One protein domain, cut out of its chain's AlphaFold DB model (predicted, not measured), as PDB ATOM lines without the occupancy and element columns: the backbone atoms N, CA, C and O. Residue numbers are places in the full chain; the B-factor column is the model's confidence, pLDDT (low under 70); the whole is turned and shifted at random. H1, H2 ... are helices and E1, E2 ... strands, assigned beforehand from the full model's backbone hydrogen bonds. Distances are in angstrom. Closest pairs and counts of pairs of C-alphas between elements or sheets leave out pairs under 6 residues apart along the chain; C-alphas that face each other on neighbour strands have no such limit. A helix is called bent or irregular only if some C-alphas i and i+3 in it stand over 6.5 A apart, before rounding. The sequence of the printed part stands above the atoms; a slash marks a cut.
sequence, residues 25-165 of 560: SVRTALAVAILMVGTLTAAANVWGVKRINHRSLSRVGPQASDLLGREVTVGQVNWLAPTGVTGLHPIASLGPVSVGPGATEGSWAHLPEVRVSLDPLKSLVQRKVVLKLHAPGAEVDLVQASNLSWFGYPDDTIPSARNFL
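What this domain is: This is residues 25 to 165 of the 560 residues of an uncharacterized protein of Trebouxia sp. A1-2 (UniProt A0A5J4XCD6). Two small four-stranded sheets stand end to end, three strands running on from one into the other round a bend, and one long bent helix, H1, runs along the edge made by E1 and E2. Residues 25 to 36 of H1 stick out at one end, residues 142 to 165 make a tail at the other with short H4, and H3 projects past E6 and E7. The printed part has 141 residues, four named helices and eight named strands, in the order H1 E1 E2 H2 E3 E4 E5 E6 H3 E7 E8 H4. The sheets, E1 E4 E5 E8 and E2 E3 E6 E7, are antiparallel; the class is mixed, helices and strands. The whole is loose, with a radius of gyration of the C-alphas of 20.5 A, and spans 73 by 32 by 29 A.

How they stand to each other: Start with H1, residues 25 to 68, by its hydrogen bonds assigned as one helix but bent: C-alphas 54 and 57 are 6.7 A apart. Its arms, H1a, residues 25 to 54, and H1b, residues 57 to 68, are about perpendicular at 74 degrees. H1a is irregular, with C-alphas 46 and 49 6.6 A apart, and has a kink of 30 degrees near residue 44. Next find E1, residues 70 to 74, E4, 97 to 102, E5, 108 to 111, and E8, 139 to 141. H1b is on this sheet, only just at the sheet's level with a height of 3.8 A; its closest C-alphas to E1 are Ser 65 and Val 72, 4.9 A. Within hydrogen-bond range are N 73 and O 98, 2.9 A, N 99 and O 109, 2.9 A, in the hairpin of E4 and E5, and N 110 and O 139, 2.8 A. The second sheet has E2, residues 77 to 80, E3, 90 to 94, E6, 114 to 118, and E7, 131 to 134. E1 runs on into E2 at 56 degrees, E3 into E4 at 63 degrees and E5 into E6 at 62 degrees. Look for N 78 and O 93, 2.8 A, N 94 and O 114, 2.9 A, and N 117 and O 132, 2.9 A, within hydrogen-bond range. H1a is on this sheet at its level; the closest C-alphas of H1a and E2 are Asn 45 and Leu 80, 5.7 A. H2, residues 82 to 86, touches H1a, at residues 37 to 44 alone, the closest C-alphas being Thr 41 and Pro 82, 6.1 A. H3, residues 120 to 126, only grazes the sheet with residues 120 to 123. H4, residues 161 to 164, touches no helix and is on neither sheet. Every O i to N i+4 pair is within hydrogen-bond range in H3, against 24 of 26 in H1a, 7 of 8 in H1b and 0 of 1 in H2, where 2 of 2 O i to N i+3 pairs are within range; H4 is too short for any O i to N i+4 pair, and its 1 O i to N i+3 pair is within range.

Where its parts are: Find C-alpha 25 at (39.686, -52.578, -8.274); H1a runs 42.7 A to C-alpha 54 at (62.111, -36.146, -40.638), and H1b measures 16.2 A. E4 is 15.2 A long and E6 13.4 A. H4 ends at C-alpha 164, (47.845, -54.530, -79.111).

The domain as a whole: The C-alphas of Ser 25 and Leu 165, the two farthest apart, are 73.3 A apart. The printed part has no cut, and the link from E8 to H4, 19 residues, is long. Mean pLDDT of the printed part is 87.0; residues 144 to 165 are under 70.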
ATOM      1  N   SER A  25      38.434 -52.177  -7.616       85.62
ATOM      2  CA  SER A  25      39.686 -52.578  -8.274       85.62
ATOM      3  C   SER A  25      39.599 -52.643  -9.804       85.62
ATOM      4  O   SER A  25      40.534 -52.225 -10.477       85.62
ATOM      5  N   VAL A  26      38.488 -53.120 -10.378       90.69
ATOM      6  CA  VAL A  26      38.309 -53.177 -11.842       90.69
ATOM      7  C   VAL A  26      38.159 -51.769 -12.415       90.69
ATOM      8  O   VAL A  26      38.759 -51.454 -13.442       90.69
ATOM      9  N   ARG A  27      37.425 -50.886 -11.724       89.88
ATOM     10  CA  ARG A  27      37.264 -49.484 -12.144       89.88
ATOM     11  C   ARG A  27      38.588 -48.713 -12.089       89.88
ATOM     12  O   ARG A  27      38.887 -47.976 -13.025       89.88
ATOM     13  N   THR A  28      39.398 -48.899 -11.042       92.81
ATOM     14  CA  THR A  28      40.717 -48.251 -10.947       92.81
ATOM     15  C   THR A  28      41.725 -48.835 -11.935       92.81
ATOM     16  O   THR A  28      42.433 -48.065 -12.581       92.81
ATOM     17  N   ALA A  29      41.755 -50.158 -12.135       93.50
ATOM     18  CA  ALA A  29      42.608 -50.789 -13.143       93.50
ATOM     19  C   ALA A  29      42.277 -50.308 -14.568       93.50
ATOM     20  O   ALA A  29      43.185 -49.960 -15.322       93.50
ATOM     21  N   LEU A  30      40.987 -50.214 -14.920       93.75
ATOM     22  CA  LEU A  30      40.545 -49.687 -16.214       93.75
ATOM     23  C   LEU A  30      40.933 -48.212 -16.397       93.75
ATOM     24  O   LEU A  30      41.440 -47.844 -17.455       93.75
ATOM     25  N   ALA A  31      40.756 -47.375 -15.370       94.62
ATOM     26  CA  ALA A  31      41.155 -45.967 -15.421       94.62
ATOM     27  C   ALA A  31      42.672 -45.798 -15.625       94.62
ATOM     28  O   ALA A  31      43.092 -44.992 -16.457       94.62
ATOM     29  N   VAL A  32      43.496 -46.592 -14.931       96.31
ATOM     30  CA  VAL A  32      44.957 -46.605 -15.119       96.31
ATOM     31  C   VAL A  32      45.332 -47.102 -16.518       96.31
ATOM     32  O   VAL A  32      46.189 -46.499 -17.159       96.31
ATOM     33  N   ALA A  33      44.674 -48.144 -17.035       94.38
ATOM     34  CA  ALA A  33      44.925 -48.649 -18.385       94.38
ATOM     35  C   ALA A  33      44.604 -47.600 -19.468       94.38
ATOM     36  O   ALA A  33      45.423 -47.371 -20.358       94.38
ATOM     37  N   ILE A  34      43.460 -46.914 -19.360       94.69
ATOM     38  CA  ILE A  34      43.073 -45.824 -20.273       94.69
ATOM     39  C   ILE A  34      44.077 -44.666 -20.190       94.69
ATOM     40  O   ILE A  34      44.513 -44.168 -21.227       94.69
ATOM     41  N   LEU A  35      44.500 -44.275 -18.982       96.81
ATOM     42  CA  LEU A  35      45.496 -43.216 -18.789       96.81
ATOM     43  C   LEU A  35      46.843 -43.590 -19.424       96.81
ATOM     44  O   LEU A  35      47.397 -42.787 -20.170       96.81
ATOM     45  N   MET A  36      47.327 -44.817 -19.209       95.81
ATOM     46  CA  MET A  36      48.579 -45.316 -19.795       95.81
ATOM     47  C   MET A  36      48.528 -45.347 -21.330       95.81
ATOM     48  O   MET A  36      49.477 -44.906 -21.986       95.81
ATOM     49  N   VAL A  37      47.410 -45.796 -21.914       93.75
ATOM     50  CA  VAL A  37      47.176 -45.761 -23.370       93.75
ATOM     51  C   VAL A  37      47.138 -44.321 -23.891       93.75
ATOM     52  O   VAL A  37      47.759 -44.028 -24.917       93.75
ATOM     53  N   GLY A  38      46.481 -43.407 -23.172       95.12
ATOM     54  CA  GLY A  38      46.437 -41.982 -23.497       95.12
ATOM     55  C   GLY A  38      47.824 -41.338 -23.491       95.12
ATOM     56  O   GLY A  38      48.220 -40.725 -24.483       95.12
ATOM     57  N   THR A  39      48.611 -41.539 -22.429       95.94
ATOM     58  CA  THR A  39      49.975 -40.993 -22.326       95.94
ATOM     59  C   THR A  39      50.923 -41.580 -23.369       95.94
ATOM     60  O   THR A  39      51.711 -40.839 -23.957       95.94
ATOM     61  N   LEU A  40      50.822 -42.882 -23.665       95.44
ATOM     62  CA  LEU A  40      51.633 -43.530 -24.700       95.44
ATOM     63  C   LEU A  40      51.276 -43.008 -26.101       95.44
ATOM     64  O   LEU A  40      52.163 -42.779 -26.921       95.44
ATOM     65  N   THR A  41      49.989 -42.771 -26.364       95.44
ATOM     66  CA  THR A  41      49.515 -42.212 -27.638       95.44
ATOM     67  C   THR A  41      49.927 -40.747 -27.790       95.44
ATOM     68  O   THR A  41      50.423 -40.358 -28.846       95.44
ATOM     69  N   ALA A  42      49.829 -39.936 -26.733       96.19
ATOM     70  CA  ALA A  42      50.332 -38.561 -26.738       96.19
ATOM     71  C   ALA A  42      51.852 -38.515 -26.997       96.19
ATOM     72  O   ALA A  42      52.302 -37.795 -27.888       96.19
ATOM     73  N   ALA A  43      52.637 -39.350 -26.306       96.00
ATOM     74  CA  ALA A  43      54.079 -39.491 -26.526       96.00
ATOM     75  C   ALA A  43      54.426 -39.905 -27.971       96.00
ATOM     76  O   ALA A  43      55.344 -39.347 -28.582       96.00
ATOM     77  N   ALA A  44      53.673 -40.853 -28.541       95.50
ATOM     78  CA  ALA A  44      53.846 -41.292 -29.923       95.50
ATOM     79  C   ALA A  44      53.569 -40.168 -30.934       95.50
ATOM     80  O   ALA A  44      54.307 -40.038 -31.909       95.50
ATOM     81  N   ASN A  45      52.576 -39.310 -30.693       96.44
ATOM     82  CA  ASN A  45      52.302 -38.179 -31.582       96.44
ATOM     83  C   ASN A  45      53.329 -37.046 -31.421       96.44
ATOM     84  O   ASN A  45      53.887 -36.592 -32.417       96.44
ATOM     85  N   VAL A  46      53.667 -36.642 -30.191       96.69
ATOM     86  CA  VAL A  46      54.609 -35.530 -29.943       96.69
ATOM     87  C   VAL A  46      56.032 -35.839 -30.434       96.69
ATOM     88  O   VAL A  46      56.684 -34.970 -31.017       96.69
ATOM     89  N   TRP A  47      56.528 -37.066 -30.232       95.88
ATOM     90  CA  TRP A  47      57.909 -37.431 -30.587       95.88
ATOM     91  C   TRP A  47      58.019 -38.379 -31.786       95.88
ATOM     92  O   TRP A  47      58.960 -38.260 -32.573       95.88
ATOM     93  N   GLY A  48      57.083 -39.318 -31.939       94.50
ATOM     94  CA  GLY A  48      57.111 -40.330 -33.000       94.50
ATOM     95  C   GLY A  48      56.842 -39.741 -34.381       94.50
ATOM     96  O   GLY A  48      57.675 -39.919 -35.269       94.50
ATOM     97  N   VAL A  49      55.752 -38.979 -34.547       95.88
ATOM     98  CA  VAL A  49      55.394 -38.324 -35.827       95.88
ATOM     99  C   VAL A  49      56.545 -37.449 -36.323       95.88
ATOM    100  O   VAL A  49      57.078 -37.681 -37.407       95.88
ATOM    101  N   LYS A  50      57.030 -36.516 -35.490       94.75
ATOM    102  CA  LYS A  50      58.146 -35.619 -35.843       94.75
ATOM    103  C   LYS A  50      59.420 -36.381 -36.239       94.75
ATOM    104  O   LYS A  50      60.129 -35.967 -37.155       94.75
ATOM    105  N   ARG A  51      59.715 -37.509 -35.578       95.25
ATOM    106  CA  ARG A  51      60.883 -38.354 -35.882       95.25
ATOM    107  C   ARG A  51      60.715 -39.157 -37.175       95.25
ATOM    108  O   ARG A  51      61.696 -39.294 -37.905       95.25
ATOM    109  N   ILE A  52      59.519 -39.671 -37.459       95.06
ATOM    110  CA  ILE A  52      59.213 -40.434 -38.680       95.06
ATOM    111  C   ILE A  52      59.176 -39.511 -39.902       95.06
ATOM    112  O   ILE A  52      59.818 -39.830 -40.906       95.06
ATOM    113  N   ASN A  53      58.537 -38.342 -39.801       95.06
ATOM    114  CA  ASN A  53      58.468 -37.374 -40.900       95.06
ATOM    115  C   ASN A  53      59.872 -36.903 -41.315       95.06
ATOM    116  O   ASN A  53      60.190 -36.885 -42.498       95.06
ATOM    117  N   HIS A  54      60.752 -36.617 -40.348       92.81
ATOM    118  CA  HIS A  54      62.111 -36.146 -40.638       92.81
ATOM    119  C   HIS A  54      63.069 -37.256 -41.126       92.81
ATOM    120  O   HIS A  54      63.946 -36.982 -41.950       92.81
ATOM    121  N   ARG A  55      62.981 -38.491 -40.602       92.19
ATOM    122  CA  ARG A  55      63.981 -39.551 -40.883       92.19
ATOM    123  C   ARG A  55      63.548 -40.628 -41.873       92.19
ATOM    124  O   ARG A  55      64.423 -41.234 -42.488       92.19
ATOM    125  N   SER A  56      62.252 -40.917 -41.959       89.56
ATOM    126  CA  SER A  56      61.739 -42.075 -42.699       89.56
ATOM    127  C   SER A  56      61.030 -41.662 -43.983       89.56
ATOM    128  O   SER A  56      61.368 -42.186 -45.040       89.56
ATOM    129  N   LEU A  57      60.085 -40.713 -43.926       89.12
ATOM    130  CA  LEU A  57      59.284 -40.341 -45.105       89.12
ATOM    131  C   LEU A  57      60.122 -39.792 -46.264       89.12
ATOM    132  O   LEU A  57      59.872 -40.136 -47.415       89.12
ATOM    133  N   SER A  58      61.186 -39.049 -45.947       85.69
ATOM    134  CA  SER A  58      62.192 -38.559 -46.902       85.69
ATOM    135  C   SER A  58      62.917 -39.660 -47.691       85.69
ATOM    136  O   SER A  58      63.592 -39.359 -48.670       85.69
ATOM    137  N   ARG A  59      62.778 -40.933 -47.294       92.25
ATOM    138  CA  ARG A  59      63.249 -42.112 -48.039       92.25
ATOM    139  C   ARG A  59      62.107 -42.879 -48.709       92.25
ATOM    140  O   ARG A  59      62.307 -43.428 -49.785       92.25
ATOM    141  N   VAL A  60      60.922 -42.895 -48.092       91.31
ATOM    142  CA  VAL A  60      59.751 -43.645 -48.580       91.31
ATOM    143  C   VAL A  60      59.248 -43.113 -49.923       91.31
ATOM    144  O   VAL A  60      58.926 -43.930 -50.773       91.31
ATOM    145  N   GLY A  61      59.218 -41.793 -50.148       89.94
ATOM    146  CA  GLY A  61      58.787 -41.216 -51.435       89.94
ATOM    147  C   GLY A  61      59.621 -41.709 -52.631       89.94
ATOM    148  O   GLY A  61      59.073 -42.375 -53.514       89.94
ATOM    149  N   PRO A  62      60.952 -41.485 -52.639       91.62
ATOM    150  CA  PRO A  62      61.835 -42.007 -53.684       91.62
ATOM    151  C   PRO A  62      61.761 -43.532 -53.832       91.62
ATOM    152  O   PRO A  62      61.616 -44.027 -54.943       91.62
ATOM    153  N   GLN A  63      61.750 -44.285 -52.725       93.81
ATOM    154  CA  GLN A  63      61.652 -45.750 -52.777       93.81
ATOM    155  C   GLN A  63      60.312 -46.250 -53.335       93.81
ATOM    156  O   GLN A  63      60.288 -47.260 -54.032       93.81
ATOM    157  N   ALA A  64      59.199 -45.568 -53.056       91.81
ATOM    158  CA  ALA A  64      57.905 -45.888 -53.653       91.81
ATOM    159  C   ALA A  64      57.891 -45.555 -55.151       91.81
ATOM    160  O   ALA A  64      57.368 -46.343 -55.934       91.81
ATOM    161  N   SER A  65      58.522 -44.446 -55.547       92.00
ATOM    162  CA  SER A  65      58.663 -44.054 -56.953       92.00
ATOM    163  C   SER A  65      59.484 -45.079 -57.748       92.00
ATOM    164  O   SER A  65      59.024 -45.578 -58.774       92.00
ATOM    165  N   ASP A  66      60.648 -45.482 -57.221       91.94
ATOM    166  CA  ASP A  66      61.523 -46.511 -57.807       91.94
ATOM    167  C   ASP A  66      60.837 -47.884 -57.925       91.94
ATOM    168  O   ASP A  66      61.071 -48.612 -58.888       91.94
ATOM    169  N   LEU A  67      59.998 -48.255 -56.947       91.25
ATOM    170  CA  LEU A  67      59.289 -49.542 -56.923       91.25
ATOM    171  C   LEU A  67      58.041 -49.579 -57.817       91.25
ATOM    172  O   LEU A  67      57.668 -50.659 -58.271       91.25
ATOM    173  N   LEU A  68      57.383 -48.437 -58.043       89.62
ATOM    174  CA  LEU A  68      56.158 -48.343 -58.846       89.62
ATOM    175  C   LEU A  68      56.408 -47.867 -60.285       89.62
ATOM    176  O   LEU A  68      55.525 -48.024 -61.127       89.62
ATOM    177  N   GLY A  69      57.579 -47.296 -60.584       89.88
ATOM    178  CA  GLY A  69      57.900 -46.750 -61.908       89.88
ATOM    179  C   GLY A  69      57.112 -45.481 -62.261       89.88
ATOM    180  O   GLY A  69      56.898 -45.202 -63.442       89.88
ATOM    181  N   ARG A  70      56.655 -44.740 -61.243       91.25
ATOM    182  CA  ARG A  70      55.858 -43.502 -61.342       91.25
ATOM    183  C   ARG A  70      56.383 -42.469 -60.355       91.25
ATOM    184  O   ARG A  70      57.088 -42.831 -59.416       91.25
ATOM    185  N   GLU A  71      56.006 -41.208 -60.510       91.38
ATOM    186  CA  GLU A  71      56.269 -40.215 -59.464       91.38
ATOM    187  C   GLU A  71      55.347 -40.454 -58.257       91.38
ATOM    188  O   GLU A  71      54.125 -40.436 -58.394       91.38
ATOM    189  N   VAL A  72      55.911 -40.680 -57.065       94.44
ATOM    190  CA  VAL A  72      55.132 -40.894 -55.833       94.44
ATOM    191  C   VAL A  72      55.508 -39.862 -54.776       94.44
ATOM    192  O   VAL A  72      56.517 -39.973 -54.072       94.44
ATOM    193  N   THR A  73      54.648 -38.860 -54.627       94.12
ATOM    194  CA  THR A  73      54.758 -37.809 -53.615       94.12
ATOM    195  C   THR A  73      54.030 -38.253 -52.347       94.12
ATOM    196  O   THR A  73      52.819 -38.446 -52.348       94.12
ATOM    197  N   VAL A  74      54.765 -38.437 -51.246       94.62
ATOM    198  CA  VAL A  74      54.220 -38.940 -49.970       94.62
ATOM    199  C   VAL A  74      54.145 -37.814 -48.941       94.62
ATOM    200  O   VAL A  74      55.175 -37.305 -48.493       94.62
ATOM    201  N   GLY A  75      52.924 -37.452 -48.545       94.62
ATOM    202  CA  GLY A  75      52.649 -36.488 -47.485       94.62
ATOM    203  C   GLY A  75      53.092 -36.941 -46.087       94.62
ATOM    204  O   GLY A  75      53.548 -38.061 -45.860       94.62
ATOM    205  N   GLN A  76      52.975 -36.034 -45.118       95.44
ATOM    206  CA  GLN A  76      53.437 -36.250 -43.743       95.44
ATOM    207  C   GLN A  76      52.584 -37.273 -42.972       95.44
ATOM    208  O   GLN A  76      51.394 -37.406 -43.235       95.44
ATOM    209  N   VAL A  77      53.140 -37.951 -41.956       96.44
ATOM    210  CA  VAL A  77      52.303 -38.677 -40.984       96.44
ATOM    211  C   VAL A  77      51.483 -37.643 -40.212       96.44
ATOM    212  O   VAL A  77      52.058 -36.745 -39.594       96.44
ATOM    213  N   ASN A  78      50.158 -37.786 -40.243       95.19
ATOM    214  CA  ASN A  78      49.206 -36.941 -39.526       95.19
ATOM    215  C   ASN A  78      49.144 -37.325 -38.042       95.19
ATOM    216  O   ASN A  78      49.202 -36.468 -37.164       95.19
ATOM    217  N   TRP A  79      49.021 -38.628 -37.763       96.31
ATOM    218  CA  TRP A  79      48.928 -39.169 -36.407       96.31
ATOM    219  C   TRP A  79      49.414 -40.621 -36.311       96.31
ATOM    220  O   TRP A  79      49.462 -41.356 -37.302       96.31
ATOM    221  N   LEU A  80      49.746 -41.035 -35.085       96.44
ATOM    222  CA  LEU A  80      50.115 -42.401 -34.702       96.44
ATOM    223  C   LEU A  80      49.256 -42.879 -33.525       96.44
ATOM    224  O   LEU A  80      49.162 -42.194 -32.507       96.44
ATOM    225  N   ALA A  81      48.689 -44.080 -33.621       95.69
ATOM    226  CA  ALA A  81      47.971 -44.732 -32.529       95.69
ATOM    227  C   ALA A  81      48.626 -46.090 -32.211       95.69
ATOM    228  O   ALA A  81      48.388 -47.074 -32.913       95.69
ATOM    229  N   PRO A  82      49.436 -46.192 -31.138       92.94
ATOM    230  CA  PRO A  82      50.048 -47.458 -30.715       92.94
ATOM    231  C   PRO A  82      49.029 -48.578 -30.443       92.94
ATOM    232  O   PRO A  82      49.349 -49.756 -30.576       92.94
ATOM    233  N   THR A  83      47.779 -48.221 -30.126       92.75
ATOM    234  CA  THR A  83      46.645 -49.153 -30.009       92.75
ATOM    235  C   THR A  83      46.381 -49.943 -31.291       92.75
ATOM    236  O   THR A  83      45.924 -51.084 -31.205       92.75
ATOM    237  N   GLY A  84      46.716 -49.409 -32.470       90.75
ATOM    238  CA  GLY A  84      46.545 -50.091 -33.755       90.75
ATOM    239  C   GLY A  84      47.391 -51.358 -33.925       90.75
ATOM    240  O   GLY A  84      47.085 -52.189 -34.776       90.75
ATOM    241  N   VAL A  85      48.401 -51.576 -33.072       91.12
ATOM    242  CA  VAL A  85      49.165 -52.839 -33.016       91.12
ATOM    243  C   VAL A  85      48.279 -54.023 -32.584       91.12
ATOM    244  O   VAL A  85      48.594 -55.170 -32.878       91.12
ATOM    245  N   THR A  86      47.122 -53.763 -31.965       90.88
ATOM    246  CA  THR A  86      46.093 -54.790 -31.695       90.88
ATOM    247  C   THR A  86      45.282 -55.199 -32.933       90.88
ATOM    248  O   THR A  86      44.499 -56.142 -32.858       90.88
ATOM    249  N   GLY A  87      45.413 -54.483 -34.057       87.94
ATOM    250  CA  GLY A  87      44.577 -54.647 -35.252       87.94
ATOM    251  C   GLY A  87      43.173 -54.034 -35.155       87.94
ATOM    252  O   GLY A  87      42.468 -53.987 -36.157       87.94
ATOM    253  N   LEU A  88      42.762 -53.527 -33.984       89.88
ATOM    254  CA  LEU A  88      41.441 -52.905 -33.787       89.88
ATOM    255  C   LEU A  88      41.326 -51.495 -34.393       89.88
ATOM    256  O   LEU A  88      40.223 -50.996 -34.577       89.88
ATOM    257  N   HIS A  89      42.457 -50.837 -34.652       93.50
ATOM    258  CA  HIS A  89      42.560 -49.467 -35.163       93.50
ATOM    259  C   HIS A  89      43.733 -49.376 -36.161       93.50
ATOM    260  O   HIS A  89      44.615 -50.241 -36.138       93.50
ATOM    261  N   PRO A  90      43.815 -48.339 -37.015       95.62
ATOM    262  CA  PRO A  90      45.042 -48.054 -37.750       95.62
ATOM    263  C   PRO A  90      46.177 -47.671 -36.788       95.62
ATOM    264  O   PRO A  90      45.947 -47.047 -35.755       95.62
ATOM    265  N   ILE A  91      47.409 -48.040 -37.135       96.88
ATOM    266  CA  ILE A  91      48.640 -47.653 -36.432       96.88
ATOM    267  C   ILE A  91      49.038 -46.220 -36.792       96.88
ATOM    268  O   ILE A  91      49.550 -45.490 -35.943       96.88
ATOM    269  N   ALA A  92      48.826 -45.828 -38.050       96.81
ATOM    270  CA  ALA A  92      49.232 -44.536 -38.584       96.81
ATOM    271  C   ALA A  92      48.234 -44.016 -39.623       96.81
ATOM    272  O   ALA A  92      47.584 -44.799 -40.322       96.81
ATOM    273  N   SER A  93      48.192 -42.695 -39.762       96.56
ATOM    274  CA  SER A  93      47.567 -41.979 -40.875       96.56
ATOM    275  C   SER A  93      48.625 -41.125 -41.559       96.56
ATOM    276  O   SER A  93      49.345 -40.389 -40.881       96.56
ATOM    277  N   LEU A  94      48.735 -41.231 -42.880       95.94
ATOM    278  CA  LEU A  94      49.559 -40.361 -43.711       95.94
ATOM    279  C   LEU A  94      48.646 -39.402 -44.474       95.94
ATOM    280  O   LEU A  94      47.631 -39.829 -45.021       95.94
ATOM    281  N   GLY A  95      49.006 -38.121 -44.474       86.75
ATOM    282  CA  GLY A  95      48.418 -37.084 -45.316       86.75
ATOM    283  C   GLY A  95      48.838 -37.236 -46.780       86.75
ATOM    284  O   GLY A  95      49.545 -38.191 -47.112       86.75
ATOM    285  N   PRO A  96      48.404 -36.305 -47.647       94.25
ATOM    286  CA  PRO A  96      48.131 -36.569 -49.053       94.25
ATOM    287  C   PRO A  96      49.271 -37.294 -49.760       94.25
ATOM    288  O   PRO A  96      50.401 -36.805 -49.823       94.25
ATOM    289  N   VAL A  97      48.950 -38.476 -50.279       95.69
ATOM    290  CA  VAL A  97      49.823 -39.253 -51.152       95.69
ATOM    291  C   VAL A  97      49.310 -39.080 -52.571       95.69
ATOM    292  O   VAL A  97      48.163 -39.415 -52.855       95.69
ATOM    293  N   SER A  98      50.149 -38.571 -53.461       95.31
ATOM    294  CA  SER A  98      49.873 -38.507 -54.894       95.31
ATOM    295  C   SER A  98      50.725 -39.534 -55.625       95.31
ATOM    296  O   SER A  98      51.939 -39.609 -55.426       95.31
ATOM    297  N   VAL A  99      50.076 -40.329 -56.473       94.31
ATOM    298  CA  VAL A  99      50.739 -41.166 -57.475       94.31
ATOM    299  C   VAL A  99      50.513 -40.471 -58.810       94.31
ATOM    300  O   VAL A  99      49.396 -40.454 -59.321       94.31
ATOM    301  N   GLY A 100      51.562 -39.836 -59.318       92.19
ATOM    302  CA  GLY A 100      51.569 -39.203 -60.627       92.19
ATOM    303  C   GLY A 100      51.601 -40.222 -61.772       92.19
ATOM    304  O   GLY A 100      51.589 -41.438 -61.534       92.19
ATOM    305  N   PRO A 101      51.674 -39.731 -63.019       88.00
ATOM    306  CA  PRO A 101      51.758 -40.582 -64.195       88.00
ATOM    307  C   PRO A 101      52.982 -41.512 -64.155       88.00
ATOM    308  O   PRO A 101      54.031 -41.208 -63.575       88.00
ATOM    309  N   GLY A 102      52.833 -42.676 -64.783       82.38
ATOM    310  CA  GLY A 102      53.931 -43.581 -65.103       82.38
ATOM    311  C   GLY A 102      54.546 -43.278 -66.468       82.38
ATOM    312  O   GLY A 102      54.081 -42.421 -67.211       82.38
ATOM    313  N   ALA A 103      55.579 -44.035 -66.842       78.38
ATOM    314  CA  ALA A 103      56.226 -43.881 -68.152       78.38
ATOM    315  C   ALA A 103      55.305 -44.193 -69.355       78.38
ATOM    316  O   ALA A 103      55.610 -43.787 -70.475       78.38
ATOM    317  N   THR A 104      54.204 -44.918 -69.129       71.88
ATOM    318  CA  THR A 104      53.193 -45.276 -70.138       71.88
ATOM    319  C   THR A 104      51.799 -44.728 -69.834       71.88
ATOM    320  O   THR A 104      51.057 -44.481 -70.774       71.88
ATOM    321  N   GLU A 105      51.447 -44.559 -68.557       73.94
ATOM    322  CA  GLU A 105      50.118 -44.146 -68.080       73.94
ATOM    323  C   GLU A 105      50.144 -42.676 -67.643       73.94
ATOM    324  O   GLU A 105      50.874 -42.325 -66.718       73.94
ATOM    325  N   GLY A 106      49.341 -41.831 -68.284       80.50
ATOM    326  CA  GLY A 106      49.069 -40.447 -67.899       80.50
ATOM    327  C   GLY A 106      48.100 -40.294 -66.714       80.50
ATOM    328  O   GLY A 106      48.085 -39.228 -66.097       80.50
ATOM    329  N   SER A 107      47.315 -41.324 -66.378       84.75
ATOM    330  CA  SER A 107      46.408 -41.319 -65.222       84.75
ATOM    331  C   SER A 107      47.151 -41.085 -63.911       84.75
ATOM    332  O   SER A 107      48.224 -41.644 -63.667       84.75
ATOM    333  N   TRP A 108      46.529 -40.303 -63.029       91.88
ATOM    334  CA  TRP A 108      47.080 -39.957 -61.721       91.88
ATOM    335  C   TRP A 108      46.049 -40.194 -60.610       91.88
ATOM    336  O   TRP A 108      44.840 -40.209 -60.839       91.88
ATOM    337  N   ALA A 109      46.533 -40.422 -59.391       93.88
ATOM    338  CA  ALA A 109      45.695 -40.697 -58.228       93.88
ATOM    339  C   ALA A 109      46.060 -39.789 -57.052       93.88
ATOM    340  O   ALA A 109      47.226 -39.714 -56.647       93.88
ATOM    341  N   HIS A 110      45.047 -39.159 -56.459       96.12
ATOM    342  CA  HIS A 110      45.144 -38.427 -55.206       96.12
ATOM    343  C   HIS A 110      44.553 -39.252 -54.061       96.12
ATOM    344  O   HIS A 110      43.393 -39.658 -54.083       96.12
ATOM    345  N   LEU A 111      45.354 -39.509 -53.033       96.44
ATOM    346  CA  LEU A 111      44.949 -40.257 -51.849       96.44
ATOM    347  C   LEU A 111      45.080 -39.308 -50.643       96.44
ATOM    348  O   LEU A 111      46.157 -39.236 -50.045       96.44
ATOM    349  N   PRO A 112      44.024 -38.544 -50.290       96.25
ATOM    350  CA  PRO A 112      44.107 -37.459 -49.305       96.25
ATOM    351  C   PRO A 112      44.465 -37.961 -47.898       96.25
ATOM    352  O   PRO A 112      45.087 -37.246 -47.111       96.25
ATOM    353  N   GLU A 113      44.125 -39.217 -47.597       96.50
ATOM    354  CA  GLU A 113      44.611 -39.940 -46.430       96.50
ATOM    355  C   GLU A 113      44.975 -41.385 -46.802       96.50
ATOM    356  O   GLU A 113      44.222 -42.067 -47.496       96.50
ATOM    357  N   VAL A 114      46.084 -41.905 -46.266       96.88
ATOM    358  CA  VAL A 114      46.405 -43.341 -46.289       96.88
ATOM    359  C   VAL A 114      46.523 -43.860 -44.857       96.88
ATOM    360  O   VAL A 114      47.455 -43.527 -44.123       96.88
ATOM    361  N   ARG A 115      45.576 -44.711 -44.446       97.31
ATOM    362  CA  ARG A 115      45.559 -45.352 -43.123       97.31
ATOM    363  C   ARG A 115      46.308 -46.681 -43.175       97.31
ATOM    364  O   ARG A 115      45.963 -47.568 -43.957       97.31
ATOM    365  N   VAL A 116      47.311 -46.839 -42.315       96.56
ATOM    366  CA  VAL A 116      48.108 -48.067 -42.174       96.56
ATOM    367  C   VAL A 116      47.604 -48.839 -40.961       96.56
ATOM    368  O   VAL A 116      47.620 -48.319 -39.849       96.56
ATOM    369  N   SER A 117      47.187 -50.086 -41.149       97.19
ATOM    370  CA  SER A 117      46.724 -50.986 -40.083       97.19
ATOM    371  C   SER A 117      47.527 -52.288 -40.079       97.19
ATOM    372  O   SER A 117      48.068 -52.682 -41.111       97.19
ATOM    373  N   LEU A 118      47.630 -52.958 -38.930       96.88
ATOM    374  CA  LEU A 118      48.154 -54.323 -38.862       96.88
ATOM    375  C   LEU A 118      47.008 -55.310 -39.091       96.88
ATOM    376  O   LEU A 118      45.934 -55.138 -38.517       96.88
ATOM    377  N   ASP A 119      47.245 -56.360 -39.871       96.38
ATOM    378  CA  ASP A 119      46.363 -57.526 -39.931       96.38
ATOM    379  C   ASP A 119      46.927 -58.611 -38.992       96.38
ATOM    380  O   ASP A 119      47.824 -59.360 -39.396       96.38
ATOM    381  N   PRO A 120      46.493 -58.687 -37.715       94.81
ATOM    382  CA  PRO A 120      47.109 -59.580 -36.735       94.81
ATOM    383  C   PRO A 120      46.866 -61.056 -37.066       94.81
ATOM    384  O   PRO A 120      47.729 -61.889 -36.796       94.81
ATOM    385  N   LEU A 121      45.731 -61.384 -37.694       94.75
ATOM    386  CA  LEU A 121      45.385 -62.754 -38.068       94.75
ATOM    387  C   LEU A 121      46.265 -63.243 -39.221       94.75
ATOM    388  O   LEU A 121      46.908 -64.287 -39.088       94.75
ATOM    389  N   LYS A 122      46.384 -62.474 -40.314       95.56
ATOM    390  CA  LYS A 122      47.324 -62.819 -41.395       95.56
ATOM    391  C   LYS A 122      48.770 -62.789 -40.908       95.56
ATOM    392  O   LYS A 122      49.543 -63.656 -41.307       95.56
ATOM    393  N   SER A 123      49.123 -61.862 -40.014       96.12
ATOM    394  CA  SER A 123      50.481 -61.784 -39.464       96.12
ATOM    395  C   SER A 123      50.861 -63.029 -38.660       96.12
ATOM    396  O   SER A 123      51.956 -63.568 -38.828       96.12
ATOM    397  N   LEU A 124      49.939 -63.532 -37.831       96.00
ATOM    398  CA  LEU A 124      50.117 -64.765 -37.064       96.00
ATOM    399  C   LEU A 124      50.216 -65.994 -37.983       96.00
ATOM    400  O   LEU A 124      51.137 -66.797 -37.832       96.00
ATOM    401  N   VAL A 125      49.309 -66.115 -38.959       97.81
ATOM    402  CA  VAL A 125      49.267 -67.240 -39.914       97.81
ATOM    403  C   VAL A 125      50.523 -67.289 -40.790       97.81
ATOM    404  O   VAL A 125      51.110 -68.355 -40.963       97.81
ATOM    405  N   GLN A 126      50.974 -66.147 -41.315       96.88
ATOM    406  CA  GLN A 126      52.148 -66.065 -42.193       96.88
ATOM    407  C   GLN A 126      53.483 -65.959 -41.433       96.88
ATOM    408  O   GLN A 126      54.540 -66.011 -42.064       96.88
ATOM    409  N   ARG A 127      53.450 -65.794 -40.100       96.50
ATOM    410  CA  ARG A 127      54.613 -65.522 -39.228       96.50
ATOM    411  C   ARG A 127      55.464 -64.330 -39.704       96.50
ATOM    412  O   ARG A 127      56.689 -64.341 -39.593       96.50
ATOM    413  N   LYS A 128      54.808 -63.307 -40.257       96.50
ATOM    414  CA  LYS A 128      55.397 -62.089 -40.845       96.50
ATOM    415  C   LYS A 128      54.532 -60.889 -40.473       96.50
ATOM    416  O   LYS A 128      53.349 -61.058 -40.221       96.50
ATOM    417  N   VAL A 129      55.077 -59.674 -40.458       94.56
ATOM    418  CA  VAL A 129      54.266 -58.465 -40.223       94.56
ATOM    419  C   VAL A 129      53.489 -58.132 -41.499       94.56
ATOM    420  O   VAL A 129      54.087 -57.723 -42.492       94.56
ATOM    421  N   VAL A 130      52.167 -58.313 -41.479       96.06
ATOM    422  CA  VAL A 130      51.271 -58.018 -42.608       96.06
ATOM    423  C   VAL A 130      50.541 -56.708 -42.340       96.06
ATOM    424  O   VAL A 130      49.660 -56.635 -41.480       96.06
ATOM    425  N   LEU A 131      50.900 -55.665 -43.087       95.44
ATOM    426  CA  LEU A 131      50.221 -54.371 -43.038       95.44
ATOM    427  C   LEU A 131      49.095 -54.317 -44.076       95.44
ATOM    428  O   LEU A 131      49.285 -54.685 -45.233       95.44
ATOM    429  N   LYS A 132      47.930 -53.819 -43.663       95.00
ATOM    430  CA  LYS A 132      46.807 -53.472 -44.535       95.00
ATOM    431  C   LYS A 132      46.758 -51.953 -44.684       95.00
ATOM    432  O   LYS A 132      46.538 -51.235 -43.704       95.00
ATOM    433  N   LEU A 133      46.939 -51.484 -45.914       94.75
ATOM    434  CA  LEU A 133      46.712 -50.094 -46.303       94.75
ATOM    435  C   LEU A 133      45.224 -49.876 -46.609       94.75
ATOM    436  O   LEU A 133      44.548 -50.779 -47.107       94.75
ATOM    437  N   HIS A 134      44.713 -48.691 -46.295       95.56
ATOM    438  CA  HIS A 134      43.346 -48.278 -46.594       95.56
ATOM    439  C   HIS A 134      43.310 -46.771 -46.863       95.56
ATOM    440  O   HIS A 134      43.489 -45.978 -45.938       95.56
ATOM    441  N   ALA A 135      43.043 -46.376 -48.106       94.75
ATOM    442  CA  ALA A 135      42.910 -44.978 -48.503       94.75
ATOM    443  C   ALA A 135      41.422 -44.605 -48.655       94.75
ATOM    444  O   ALA A 135      40.808 -44.978 -49.656       94.75
ATOM    445  N   PRO A 136      40.788 -43.961 -47.655       92.44
ATOM    446  CA  PRO A 136      39.437 -43.434 -47.821       92.44
ATOM    447  C   PRO A 136      39.456 -42.231 -48.775       92.44
ATOM    448  O   PRO A 136      40.318 -41.367 -48.648       92.44
ATOM    449  N   GLY A 137      38.488 -42.157 -49.692       90.38
ATOM    450  CA  GLY A 137      38.367 -41.023 -50.615       90.38
ATOM    451  C   GLY A 137      39.535 -40.896 -51.594       90.38
ATOM    452  O   GLY A 137      39.977 -39.786 -51.849       90.38
ATOM    453  N   ALA A 138      40.064 -42.015 -52.101       92.25
ATOM    454  CA  ALA A 138      41.015 -41.976 -53.206       92.25
ATOM    455  C   ALA A 138      40.314 -41.462 -54.475       92.25
ATOM    456  O   ALA A 138      39.384 -42.098 -54.977       92.25
ATOM    457  N   GLU A 139      40.766 -40.317 -54.967       93.50
ATOM    458  CA  GLU A 139      40.346 -39.692 -56.217       93.50
ATOM    459  C   GLU A 139      41.311 -40.164 -57.314       93.50
ATOM    460  O   GLU A 139      42.526 -40.199 -57.106       93.50
ATOM    461  N   VAL A 140      40.787 -40.605 -58.458       90.94
ATOM    462  CA  VAL A 140      41.596 -41.153 -59.557       90.94
ATOM    463  C   VAL A 140      41.131 -40.530 -60.862       90.94
ATOM    464  O   VAL A 140      40.037 -40.823 -61.344       90.94
ATOM    465  N   ASP A 141      41.990 -39.692 -61.422       88.12
ATOM    466  CA  ASP A 141      41.788 -39.026 -62.700       88.12
ATOM    467  C   ASP A 141      42.337 -39.934 -63.800       88.12
ATOM    468  O   ASP A 141      43.549 -40.079 -63.990       88.12
ATOM    469  N   LEU A 142      41.414 -40.580 -64.510       84.44
ATOM    470  CA  LEU A 142      41.722 -41.495 -65.602       84.44
ATOM    471  C   LEU A 142      41.826 -40.725 -66.921       84.44
ATOM    472  O   LEU A 142      40.846 -40.124 -67.369       84.44
ATOM    473  N   VAL A 143      42.986 -40.780 -67.580       78.62
ATOM    474  CA  VAL A 143      43.193 -40.129 -68.885       78.62
ATOM    475  C   VAL A 143      42.579 -40.992 -69.991       78.62
ATOM    476  O   VAL A 143      43.248 -41.753 -70.689       78.62
ATOM    477  N   GLN A 144      41.258 -40.898 -70.151       66.50
ATOM    478  CA  GLN A 144      40.559 -41.553 -71.253       66.50
ATOM    479  C   GLN A 144      40.811 -40.820 -72.582       66.50
ATOM    480  O   GLN A 144      40.748 -39.594 -72.671       66.50
ATOM    481  N   ALA A 145      41.050 -41.599 -73.638       58.75
ATOM    482  CA  ALA A 145      41.182 -41.113 -75.007       58.75
ATOM    483  C   ALA A 145      39.933 -40.362 -75.500       58.75
ATOM    484  O   ALA A 145      38.811 -40.654 -75.091       58.75
ATOM    485  N   SER A 146      40.092 -39.524 -76.529       56.62
ATOM    486  CA  SER A 146      38.975 -38.888 -77.253       56.62
ATOM    487  C   SER A 146      38.058 -39.866 -78.013       56.62
ATOM    488  O   SER A 146      37.100 -39.448 -78.665       56.62
ATOM    489  N   ASN A 147      38.317 -41.178 -77.948       49.97
ATOM    490  CA  ASN A 147      37.450 -42.201 -78.524       49.97
ATOM    491  C   ASN A 147      36.273 -42.518 -77.586       49.97
ATOM    492  O   ASN A 147      36.444 -43.148 -76.544       49.97
ATOM    493  N   LEU A 148      35.066 -42.141 -78.024       45.69
ATOM    494  CA  LEU A 148      33.769 -42.262 -77.330       45.69
ATOM    495  C   LEU A 148      33.272 -43.714 -77.114       45.69
ATOM    496  O   LEU A 148      32.070 -43.964 -77.031       45.69
ATOM    497  N   SER A 149      34.173 -44.695 -77.035       51.09
ATOM    498  CA  SER A 149      33.819 -46.060 -76.650       51.09
ATOM    499  C   SER A 149      33.445 -46.097 -75.169       51.09
ATOM    500  O   SER A 149      34.250 -45.739 -74.312       51.09
ATOM    501  N   TRP A 150      32.249 -46.604 -74.862       51.66
ATOM    502  CA  TRP A 150      31.824 -46.912 -73.489       51.66
ATOM    503  C   TRP A 150      32.739 -47.976 -72.848       51.66
ATOM    504  O   TRP A 150      33.009 -47.948 -71.652       51.66
ATOM    505  N   PHE A 151      33.284 -48.881 -73.669       56.62
ATOM    506  CA  PHE A 151      34.405 -49.757 -73.326       56.62
ATOM    507  C   PHE A 151      35.709 -49.071 -73.749       56.62
ATOM    508  O   PHE A 151      36.342 -49.473 -74.731       56.62
ATOM    509  N   GLY A 152      36.033 -47.948 -73.107       49.06
ATOM    510  CA  GLY A 152      37.171 -47.112 -73.479       49.06
ATOM    511  C   GLY A 152      38.478 -47.897 -73.430       49.06
ATOM    512  O   GLY A 152      38.877 -48.361 -72.365       49.06
ATOM    513  N   TYR A 153      39.156 -48.037 -74.574       53.16
ATOM    514  CA  TYR A 153      40.553 -48.464 -74.560       53.16
ATOM    515  C   TYR A 153      41.369 -47.335 -73.922       53.16
ATOM    516  O   TYR A 153      41.269 -46.195 -74.388       53.16
ATOM    517  N   PRO A 154      42.159 -47.614 -72.872       52.66
ATOM    518  CA  PRO A 154      43.082 -46.633 -72.341       52.66
ATOM    519  C   PRO A 154      44.200 -46.389 -73.364       52.66
ATOM    520  O   PRO A 154      45.183 -47.126 -73.414       52.66
ATOM    521  N   ASP A 155      44.079 -45.304 -74.136       54.72
ATOM    522  CA  ASP A 155      45.248 -44.657 -74.758       54.72
ATOM    523  C   ASP A 155      46.139 -43.979 -73.686       54.72
ATOM    524  O   ASP A 155      47.198 -43.450 -73.998       54.72
ATOM    525  N   ASP A 156      45.768 -44.127 -72.407       56.00
ATOM    526  CA  ASP A 156      46.607 -44.114 -71.201       56.00
ATOM    527  C   ASP A 156      47.711 -45.201 -71.192       56.00
ATOM    528  O   ASP A 156      48.077 -45.760 -70.166       56.00
ATOM    529  N   THR A 157      48.208 -45.570 -72.364       51.38
ATOM    530  CA  THR A 157      49.364 -46.436 -72.569       51.38
ATOM    531  C   THR A 157      50.130 -45.880 -73.764       51.38
ATOM    532  O   THR A 157      49.535 -45.445 -74.748       51.38
ATOM    533  N   ILE A 158      51.462 -45.877 -73.705       57.50
ATOM    534  CA  ILE A 158      52.314 -45.492 -74.837       57.50
ATOM    535  C   ILE A 158      53.216 -46.690 -75.168       57.50
ATOM    536  O   ILE A 158      54.106 -46.998 -74.374       57.50
ATOM    537  N   PRO A 159      53.019 -47.384 -76.309       57.19
ATOM    538  CA  PRO A 159      51.946 -47.203 -77.297       57.19
ATOM    539  C   PRO A 159      50.562 -47.583 -76.743       57.19
ATOM    540  O   PRO A 159      50.464 -48.375 -75.809       57.19
ATOM    541  N   SER A 160      49.501 -47.051 -77.353       56.44
ATOM    542  CA  SER A 160      48.133 -47.222 -76.859       56.44
ATOM    543  C   SER A 160      47.614 -48.653 -76.941       56.44
ATOM    544  O   SER A 160      47.962 -49.415 -77.847       56.44
ATOM    545  N   ALA A 161      46.704 -49.003 -76.026       57.72
ATOM    546  CA  ALA A 161      46.102 -50.330 -75.908       57.72
ATOM    547  C   ALA A 161      45.478 -50.835 -77.228       57.72
ATOM    548  O   ALA A 161      45.470 -52.038 -77.489       57.72
ATOM    549  N   ARG A 162      45.026 -49.923 -78.105       56.81
ATOM    550  CA  ARG A 162      44.527 -50.237 -79.459       56.81
ATOM    551  C   ARG A 162      45.577 -50.939 -80.333       56.81
ATOM    552  O   ARG A 162      45.228 -51.863 -81.064       56.81
ATOM    553  N   ASN A 163      46.855 -50.575 -80.212       55.00
ATOM    554  CA  ASN A 163      47.949 -51.157 -81.000       55.00
ATOM    555  C   ASN A 163      48.256 -52.622 -80.638       55.00
ATOM    556  O   ASN A 163      48.934 -53.309 -81.401       55.00
ATOM    557  N   PHE A 164      47.724 -53.127 -79.519       53.31
ATOM    558  CA  PHE A 164      47.845 -54.530 -79.111       53.31
ATOM    559  C   PHE A 164      46.738 -55.436 -79.690       53.31
ATOM    560  O   PHE A 164      46.707 -56.628 -79.384       53.31
ATOM    561  N   LEU A 165      45.852 -54.912 -80.552       56.09
ATOM    562  CA  LEU A 165      44.899 -55.702 -81.340       56.09
ATOM    563  C   LEU A 165      45.431 -55.950 -82.769       56.09
ATOM    564  O   LEU A 165      45.152 -55.152 -83.672       56.09
TER     565      LEU A 165